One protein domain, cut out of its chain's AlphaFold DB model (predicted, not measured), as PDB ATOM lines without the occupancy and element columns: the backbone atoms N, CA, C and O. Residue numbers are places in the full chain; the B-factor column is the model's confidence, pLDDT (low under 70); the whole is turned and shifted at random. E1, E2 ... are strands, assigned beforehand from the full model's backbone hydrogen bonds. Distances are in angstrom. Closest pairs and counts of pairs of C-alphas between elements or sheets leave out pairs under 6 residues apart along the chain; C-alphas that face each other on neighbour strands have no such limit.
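Overview. This is residues 9 to 46 and 55 to 78 of the 82 residues of a protein of Aeromonas sp. RU39B (UniProt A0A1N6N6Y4). Look for an open, strongly twisted sheet made of two antiparallel ribbons, E1 with E2 and E3 with E4, which meet as a wide V where the first residues of E1 pair with the first residues of E3. The short E5 pairs with E1 near that corner. The printed part has 62 residues with five named strands, E1 to E5 along the chain, in one antiparallel branched sheet, and no named helix; the class is all strand. It is loose, with a radius of gyration of the C-alphas of 14.7 A, and elongated, spanning 49 by 27 by 19 A.

Arrangement. Begin with E1, residues 9 to 19, which has three neighbours in staggered pairing. It forms a hairpin with E2, residues 25 to 31, at 163 degrees between directions; find N 16 and O 28 at 2.8 A, within hydrogen-bond range. On the same side of E1, beside residues 9 to 10, is E3, residues 35 to 42, with N 10 and O 35 at 2.9 A. On the other side is E5, residues 74 to 77, with N 11 and O 76 at 2.8 A. E4, residues 58 to 63, is the neighbour of E3, with N 60 and O 40 at 2.7 A, and is apart from E1.

Along the chain. Find C-alpha 9 at (-9.966, -32.270, -35.177); from there E1 runs 30.1 A to C-alpha 19 at (18.241, -39.353, -42.950). E2 measures 18.6 A, E3 20.8 A, E4 16.4 A and E5 10.2 A, ending at C-alpha 77, (-7.629, -30.965, -40.771).

Size, cuts and confidence. The two C-alphas farthest apart, of Ile 22 and Arg 45, are 49.6 A from each other. Residues 47 to 54 are cut out, with 12.0 A between C-alphas 46 and 55. No link printed whole is long. Residues 43 to 46 and 55 to 56 are under pLDDT 70.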
ATOM      1  N   ARG A   9     -11.209 -31.558 -35.469       88.75
ATOM      2  CA  ARG A   9      -9.966 -32.270 -35.177       88.75
ATOM      3  C   ARG A   9      -8.896 -31.807 -36.150       88.75
ATOM      4  O   ARG A   9      -9.096 -31.860 -37.356       88.75
ATOM      5  N   ILE A  10      -7.745 -31.398 -35.629       90.62
ATOM      6  CA  ILE A  10      -6.583 -31.012 -36.436       90.62
ATOM      7  C   ILE A  10      -5.354 -31.824 -36.036       90.62
ATOM      8  O   ILE A  10      -5.272 -32.333 -34.917       90.62
ATOM      9  N   ARG A  11      -4.371 -31.904 -36.926       93.19
ATOM     10  CA  ARG A  11      -3.023 -32.404 -36.651       93.19
ATOM     11  C   ARG A  11      -2.021 -31.271 -36.837       93.19
ATOM     12  O   ARG A  11      -2.132 -30.495 -37.785       93.19
ATOM     13  N   LEU A  12      -1.052 -31.192 -35.930       93.31
ATOM     14  CA  LEU A  12       0.093 -30.294 -36.038       93.31
ATOM     15  C   LEU A  12       1.201 -31.046 -36.766       93.31
ATOM     16  O   LEU A  12       1.610 -32.117 -36.323       93.31
ATOM     17  N   LEU A  13       1.674 -30.504 -37.877       93.88
ATOM     18  CA  LEU A  13       2.760 -31.074 -38.652       93.88
ATOM     19  C   LEU A  13       4.036 -30.338 -38.298       93.88
ATOM     20  O   LEU A  13       4.149 -29.128 -38.498       93.88
ATOM     21  N   THR A  14       4.999 -31.088 -37.785       94.12
ATOM     22  CA  THR A  14       6.315 -30.565 -37.427       94.12
ATOM     23  C   THR A  14       7.306 -30.993 -38.490       94.12
ATOM     24  O   THR A  14       7.366 -32.172 -38.837       94.12
ATOM     25  N   ARG A  15       8.067 -30.035 -39.020       92.88
ATOM     26  CA  ARG A  15       9.157 -30.332 -39.945       92.88
ATOM     27  C   ARG A  15      10.279 -31.009 -39.169       92.88
ATOM     28  O   ARG A  15      10.773 -30.448 -38.194       92.88
ATOM     29  N   THR A  16      10.658 -32.200 -39.601       91.38
ATOM     30  CA  THR A  16      11.793 -32.944 -39.064       91.38
ATOM     31  C   THR A  16      12.734 -33.310 -40.196       91.38
ATOM     32  O   THR A  16      12.295 -33.595 -41.310       91.38
ATOM     33  N   THR A  17      14.030 -33.313 -39.915       91.62
ATOM     34  CA  THR A  17      15.036 -33.769 -40.870       91.62
ATOM     35  C   THR A  17      15.360 -35.224 -40.565       91.62
ATOM     36  O   THR A  17      15.967 -35.536 -39.542       91.62
ATOM     37  N   VAL A  18      14.945 -36.118 -41.454       86.88
ATOM     38  CA  VAL A  18      15.248 -37.551 -41.403       86.88
ATOM     39  C   VAL A  18      16.369 -37.873 -42.382       86.88
ATOM     40  O   VAL A  18      16.458 -37.286 -43.458       86.88
ATOM     41  N   ARG A  19      17.252 -38.803 -42.015       86.06
ATOM     42  CA  ARG A  19      18.241 -39.353 -42.950       86.06
ATOM     43  C   ARG A  19      17.613 -40.540 -43.663       86.06
ATOM     44  O   ARG A  19      17.077 -41.426 -43.005       86.06
ATOM     45  N   ASN A  20      17.657 -40.537 -44.989       80.38
ATOM     46  CA  ASN A  20      17.213 -41.683 -45.775       80.38
ATOM     47  C   ASN A  20      18.250 -42.824 -45.730       80.38
ATOM     48  O   ASN A  20      19.338 -42.674 -45.174       80.38
ATOM     49  N   GLU A  21      17.917 -43.961 -46.341       81.81
ATOM     50  CA  GLU A  21      18.743 -45.182 -46.364       81.81
ATOM     51  C   GLU A  21      20.143 -44.971 -46.970       81.81
ATOM     52  O   GLU A  21      21.068 -45.724 -46.686       81.81
ATOM     53  N   ILE A  22      20.314 -43.908 -47.759       86.88
ATOM     54  CA  ILE A  22      21.576 -43.514 -48.398       86.88
ATOM     55  C   ILE A  22      22.268 -42.337 -47.684       86.88
ATOM     56  O   ILE A  22      23.191 -41.734 -48.225       86.88
ATOM     57  N   GLY A  23      21.830 -41.989 -46.469       83.81
ATOM     58  CA  GLY A  23      22.465 -40.994 -45.600       83.81
ATOM     59  C   GLY A  23      22.193 -39.525 -45.945       83.81
ATOM     60  O   GLY A  23      22.703 -38.643 -45.251       83.81
ATOM     61  N   GLN A  24      21.378 -39.230 -46.962       87.56
ATOM     62  CA  GLN A  24      21.017 -37.859 -47.327       87.56
ATOM     63  C   GLN A  24      19.924 -37.309 -46.393       87.56
ATOM     64  O   GLN A  24      18.952 -38.015 -46.096       87.56
ATOM     65  N   PRO A  25      20.047 -36.050 -45.928       89.56
ATOM     66  CA  PRO A  25      19.004 -35.403 -45.148       89.56
ATOM     67  C   PRO A  25      17.796 -35.092 -46.036       89.56
ATOM     68  O   PRO A  25      17.922 -34.496 -47.103       89.56
ATOM     69  N   ARG A  26      16.611 -35.471 -45.567       90.12
ATOM     70  CA  ARG A  26      15.325 -35.154 -46.180       90.12
ATOM     71  C   ARG A  26      14.417 -34.536 -45.130       90.12
ATOM     72  O   ARG A  26      14.294 -35.047 -44.021       90.12
ATOM     73  N   ASP A  27      13.761 -33.446 -45.496       90.50
ATOM     74  CA  ASP A  27      12.711 -32.875 -44.668       90.50
ATOM     75  C   ASP A  27      11.409 -33.653 -44.829       90.50
ATOM     76  O   ASP A  27      10.924 -33.870 -45.942       90.50
ATOM     77  N   GLU A  28      10.822 -34.020 -43.700       92.56
ATOM     78  CA  GLU A  28       9.510 -34.639 -43.617       92.56
ATOM     79  C   GLU A  28       8.611 -33.850 -42.663       92.56
ATOM     80  O   GLU A  28       9.061 -33.255 -41.682       92.56
ATOM     81  N   TRP A  29       7.316 -33.836 -42.960       93.19
ATOM     82  CA  TRP A  29       6.299 -33.267 -42.088       93.19
ATOM     83  C   TRP A  29       5.654 -34.380 -41.272       93.19
ATOM     84  O   TRP A  29       4.792 -35.102 -41.766       93.19
ATOM     85  N   VAL A  30       6.044 -34.495 -40.006       92.69
ATOM     86  CA  VAL A  30       5.501 -35.513 -39.104       92.69
ATOM     87  C   VAL A  30       4.259 -34.969 -38.417       92.69
ATOM     88  O   VAL A  30       4.303 -33.933 -37.747       92.69
ATOM     89  N   ALA A  31       3.138 -35.667 -38.588       92.38
ATOM     90  CA  ALA A  31       1.861 -35.291 -37.998       92.38
ATOM     91  C   ALA A  31       1.758 -35.728 -36.529       92.38
ATOM     92  O   ALA A  31       2.064 -36.863 -36.171       92.38
ATOM     93  N   SER A  32       1.255 -34.838 -35.674       91.31
ATOM     94  CA  SER A  32       0.893 -35.165 -34.297       91.31
ATOM     95  C   SER A  32      -0.372 -36.026 -34.223       91.31
ATOM     96  O   SER A  32      -1.161 -36.108 -35.169       91.31
ATOM     97  N   LEU A  33      -0.649 -36.555 -33.026       91.81
ATOM     98  CA  LEU A  33      -1.986 -37.041 -32.684       91.81
ATOM     99  C   LEU A  33      -3.043 -35.941 -32.917       91.81
ATOM    100  O   LEU A  33      -2.736 -34.756 -32.721       91.81
ATOM    101  N   PRO A  34      -4.276 -36.308 -33.315       90.56
ATOM    102  CA  PRO A  34      -5.337 -35.343 -33.547       90.56
ATOM    103  C   PRO A  34      -5.708 -34.615 -32.251       90.56
ATOM    104  O   PRO A  34      -5.994 -35.233 -31.221       90.56
ATOM    105  N   VAL A  35      -5.760 -33.288 -32.313       90.81
ATOM    106  CA  VAL A  35      -6.161 -32.407 -31.213       90.81
ATOM    107  C   VAL A  35      -7.472 -31.710 -31.547       90.81
ATOM    108  O   VAL A  35      -7.789 -31.479 -32.709       90.81
ATOM    109  N   TRP A  36      -8.261 -31.418 -30.517       90.81
ATOM    110  CA  TRP A  36      -9.504 -30.665 -30.665       90.81
ATOM    111  C   TRP A  36      -9.215 -29.184 -30.913       90.81
ATOM    112  O   TRP A  36      -8.410 -28.588 -30.190       90.81
ATOM    113  N   ALA A  37      -9.902 -28.599 -31.890       90.19
ATOM    114  CA  ALA A  37      -9.775 -27.203 -32.282       90.19
ATOM    115  C   ALA A  37     -11.137 -26.567 -32.613       90.19
ATOM    116  O   ALA A  37     -12.107 -27.258 -32.910       90.19
ATOM    117  N   ASP A  38     -11.195 -25.238 -32.536       89.56
ATOM    118  CA  ASP A  38     -12.227 -24.383 -33.138       89.56
ATOM    119  C   ASP A  38     -11.583 -23.745 -34.368       89.56
ATOM    120  O   ASP A  38     -10.681 -22.911 -34.220       89.56
ATOM    121  N   VAL A  39     -11.980 -24.190 -35.563       87.19
ATOM    122  CA  VAL A  39     -11.454 -23.678 -36.833       87.19
ATOM    123  C   VAL A  39     -12.475 -22.715 -37.426       87.19
ATOM    124  O   VAL A  39     -13.609 -23.078 -37.717       87.19
ATOM    125  N   GLN A  40     -12.080 -21.456 -37.601       85.12
ATOM    126  CA  GLN A  40     -12.938 -20.419 -38.165       85.12
ATOM    127  C   GLN A  40     -12.227 -19.718 -39.317       85.12
ATOM    128  O   GLN A  40     -11.106 -19.250 -39.150       85.12
ATOM    129  N   MET A  41     -12.880 -19.574 -40.466       82.50
ATOM    130  CA  MET A  41     -12.365 -18.729 -41.544       82.50
ATOM    131  C   MET A  41     -12.527 -17.245 -41.175       82.50
ATOM    132  O   MET A  41     -13.562 -16.833 -40.647       82.50
ATOM    133  N   ILE A  42     -11.504 -16.435 -41.436       82.38
ATOM    134  CA  ILE A  42     -11.538 -14.978 -41.289       82.38
ATOM    135  C   ILE A  42     -11.897 -14.398 -42.662       82.38
ATOM    136  O   ILE A  42     -11.132 -14.529 -43.609       82.38
ATOM    137  N   GLY A  43     -13.065 -13.762 -42.770       69.19
ATOM    138  CA  GLY A  43     -13.465 -13.013 -43.971       69.19
ATOM    139  C   GLY A  43     -14.289 -13.779 -45.014       69.19
ATOM    140  O   GLY A  43     -14.838 -13.148 -45.907       69.19
ATOM    141  N   GLY A  44     -14.464 -15.097 -44.885       54.72
ATOM    142  CA  GLY A  44     -15.301 -15.895 -45.787       54.72
ATOM    143  C   GLY A  44     -16.754 -15.972 -45.329       54.72
ATOM    144  O   GLY A  44     -17.186 -16.979 -44.770       54.72
ATOM    145  N   ARG A  45     -17.537 -14.916 -45.555       51.66
ATOM    146  CA  ARG A  45     -18.981 -15.116 -45.710       51.66
ATOM    147  C   ARG A  45     -19.152 -15.874 -47.041       51.66
ATOM    148  O   ARG A  45     -18.810 -15.322 -48.070       51.66
ATOM    149  N   GLU A  46     -19.645 -17.117 -46.986       52.94
ATOM    150  CA  GLU A  46     -20.311 -17.852 -48.095       52.94
ATOM    151  C   GLU A  46     -19.584 -18.916 -48.949       52.94
ATOM    152  O   GLU A  46     -20.211 -19.419 -49.875       52.94
ATOM    153  N   ALA A  55     -10.243 -22.984 -51.060       52.97
ATOM    154  CA  ALA A  55      -9.569 -21.795 -51.563       52.97
ATOM    155  C   ALA A  55      -8.575 -21.199 -50.544       52.97
ATOM    156  O   ALA A  55      -8.780 -21.296 -49.328       52.97
ATOM    157  N   ASP A  56      -7.525 -20.545 -51.059       63.78
ATOM    158  CA  ASP A  56      -6.602 -19.713 -50.279       63.78
ATOM    159  C   ASP A  56      -7.401 -18.724 -49.413       63.78
ATOM    160  O   ASP A  56      -8.242 -17.966 -49.899       63.78
ATOM    161  N   GLY A  57      -7.215 -18.803 -48.099       74.56
ATOM    162  CA  GLY A  57      -8.026 -18.074 -47.137       74.56
ATOM    163  C   GLY A  57      -7.348 -18.011 -45.778       74.56
ATOM    164  O   GLY A  57      -6.547 -18.873 -45.414       74.56
ATOM    165  N   GLN A  58      -7.666 -16.977 -45.003       82.56
ATOM    166  CA  GLN A  58      -7.131 -16.837 -43.652       82.56
ATOM    167  C   GLN A  58      -7.995 -17.608 -42.656       82.56
ATOM    168  O   GLN A  58      -9.216 -17.460 -42.631       82.56
ATOM    169  N   TYR A  59      -7.360 -18.390 -41.784       85.31
ATOM    170  CA  TYR A  59      -8.037 -19.168 -40.749       85.31
ATOM    171  C   TYR A  59      -7.578 -18.748 -39.355       85.31
ATOM    172  O   TYR A  59      -6.389 -18.598 -39.079       85.31
ATOM    173  N   ARG A  60      -8.537 -18.611 -38.441       88.25
ATOM    174  CA  ARG A  60      -8.315 -18.544 -37.000       88.25
ATOM    175  C   ARG A  60      -8.548 -19.923 -36.410       88.25
ATOM    176  O   ARG A  60      -9.657 -20.443 -36.463       88.25
ATOM    177  N   ILE A  61      -7.512 -20.474 -35.793       89.06
ATOM    178  CA  ILE A  61      -7.558 -21.797 -35.177       89.06
ATOM    179  C   ILE A  61      -7.292 -21.627 -33.688       89.06
ATOM    180  O   ILE A  61      -6.236 -21.134 -33.292       89.06
ATOM    181  N   ARG A  62      -8.259 -22.010 -32.851       90.75
ATOM    182  CA  ARG A  62      -8.091 -22.022 -31.394       90.75
ATOM    183  C   ARG A  62      -7.976 -23.452 -30.905       90.75
ATOM    184  O   ARG A  62      -8.817 -24.288 -31.217       90.75
ATOM    185  N   ILE A  63      -6.968 -23.708 -30.084       91.12
ATOM    186  CA  ILE A  63      -6.756 -24.984 -29.400       91.12
ATOM    187  C   ILE A  63      -6.604 -24.742 -27.902       91.12
ATOM    188  O   ILE A  63      -6.355 -23.618 -27.460       91.12
ATOM    189  N   ARG A  64      -6.733 -25.808 -27.107       90.50
ATOM    190  CA  ARG A  64      -6.265 -25.767 -25.715       90.50
ATOM    191  C   ARG A  64      -4.760 -25.514 -25.698       90.50
ATOM    192  O   ARG A  64      -4.061 -25.922 -26.625       90.50
ATOM    193  N   PHE A  65      -4.276 -24.871 -24.634       89.62
ATOM    194  CA  PHE A  65      -2.847 -24.631 -24.461       89.62
ATOM    195  C   PHE A  65      -2.063 -25.939 -24.608       89.62
ATOM    196  O   PHE A  65      -2.390 -26.953 -23.990       89.62
ATOM    197  N   ARG A  66      -1.038 -25.897 -25.455       88.19
ATOM    198  CA  ARG A  66      -0.135 -27.006 -25.731       88.19
ATOM    199  C   ARG A  66       1.254 -26.420 -25.948       88.19
ATOM    200  O   ARG A  66       1.429 -25.567 -26.812       88.19
ATOM    201  N   GLY A  67       2.229 -26.871 -25.162       91.81
ATOM    202  CA  GLY A  67       3.628 -26.498 -25.368       91.81
ATOM    203  C   GLY A  67       4.147 -26.989 -26.723       91.81
ATOM    204  O   GLY A  67       3.678 -28.004 -27.242       91.81
ATOM    205  N   GLY A  68       5.109 -26.264 -27.297       87.44
ATOM    206  CA  GLY A  68       5.749 -26.640 -28.564       87.44
ATOM    207  C   GLY A  68       4.947 -26.304 -29.826       87.44
ATOM    208  O   GLY A  68       5.283 -26.803 -30.896       87.44
ATOM    209  N   VAL A  69       3.901 -25.478 -29.718       90.94
ATOM    210  CA  VAL A  69       3.206 -24.925 -30.890       90.94
ATOM    211  C   VAL A  69       3.995 -23.732 -31.429       90.94
ATOM    212  O   VAL A  69       4.285 -22.802 -30.679       90.94
ATOM    213  N   SER A  70       4.345 -23.755 -32.717       91.94
ATOM    214  CA  SER A  70       5.164 -22.724 -33.369       91.94
ATOM    215  C   SER A  70       4.658 -22.388 -34.771       91.94
ATOM    216  O   SER A  70       4.090 -23.238 -35.453       91.94
ATOM    217  N   ALA A  71       4.927 -21.162 -35.233       88.81
ATOM    218  CA  ALA A  71       4.592 -20.692 -36.581       88.81
ATOM    219  C   ALA A  71       5.298 -21.476 -37.706       88.81
ATOM    220  O   ALA A  71       4.869 -21.420 -38.852       88.81
ATOM    221  N   ALA A  72       6.359 -22.227 -37.389       91.56
ATOM    222  CA  ALA A  72       7.027 -23.113 -38.343       91.56
ATOM    223  C   ALA A  72       6.226 -24.394 -38.654       91.56
ATOM    224  O   ALA A  72       6.553 -25.110 -39.601       91.56
ATOM    225  N   GLN A  73       5.213 -24.719 -37.847       93.88
ATOM    226  CA  GLN A  73       4.382 -25.899 -38.053       93.88
ATOM    227  C   GLN A  73       3.305 -25.647 -39.104       93.88
ATOM    228  O   GLN A  73       2.820 -24.533 -39.281       93.88
ATOM    229  N   ARG A  74       2.879 -26.725 -39.761       93.38
ATOM    230  CA  ARG A  74       1.685 -26.721 -40.610       93.38
ATOM    231  C   ARG A  74       0.518 -27.335 -39.853       93.38
ATOM    232  O   ARG A  74       0.710 -28.122 -38.927       93.38
ATOM    233  N   ILE A  75      -0.697 -26.984 -40.249       90.62
ATOM    234  CA  ILE A  75      -1.916 -27.535 -39.662       90.62
ATOM    235  C   ILE A  75      -2.661 -28.294 -40.750       90.62
ATOM    236  O   ILE A  75      -2.849 -27.781 -41.848       90.62
ATOM    237  N   MET A  76      -3.085 -29.511 -40.432       89.25
ATOM    238  CA  MET A  76      -3.924 -30.329 -41.301       89.25
ATOM    239  C   MET A  76      -5.227 -30.637 -40.583       89.25
ATOM    240  O   MET A  76      -5.216 -31.032 -39.415       89.25
ATOM    241  N   LEU A  77      -6.351 -30.486 -41.276       87.62
ATOM    242  CA  LEU A  77      -7.629 -30.965 -40.771       87.62
ATOM    243  C   LEU A  77      -7.591 -32.499 -40.738       87.62
ATOM    244  O   LEU A  77      -7.233 -33.135 -41.729       87.62
ATOM    245  N   ALA A  78      -7.918 -33.103 -39.598       83.06
ATOM    246  CA  ALA A  78      -8.026 -34.550 -39.513       83.06
ATOM    247  C   ALA A  78      -9.311 -34.952 -40.236       83.06
ATOM    248  O   ALA A  78     -10.405 -34.821 -39.686       83.06
TER     249      ALA A  78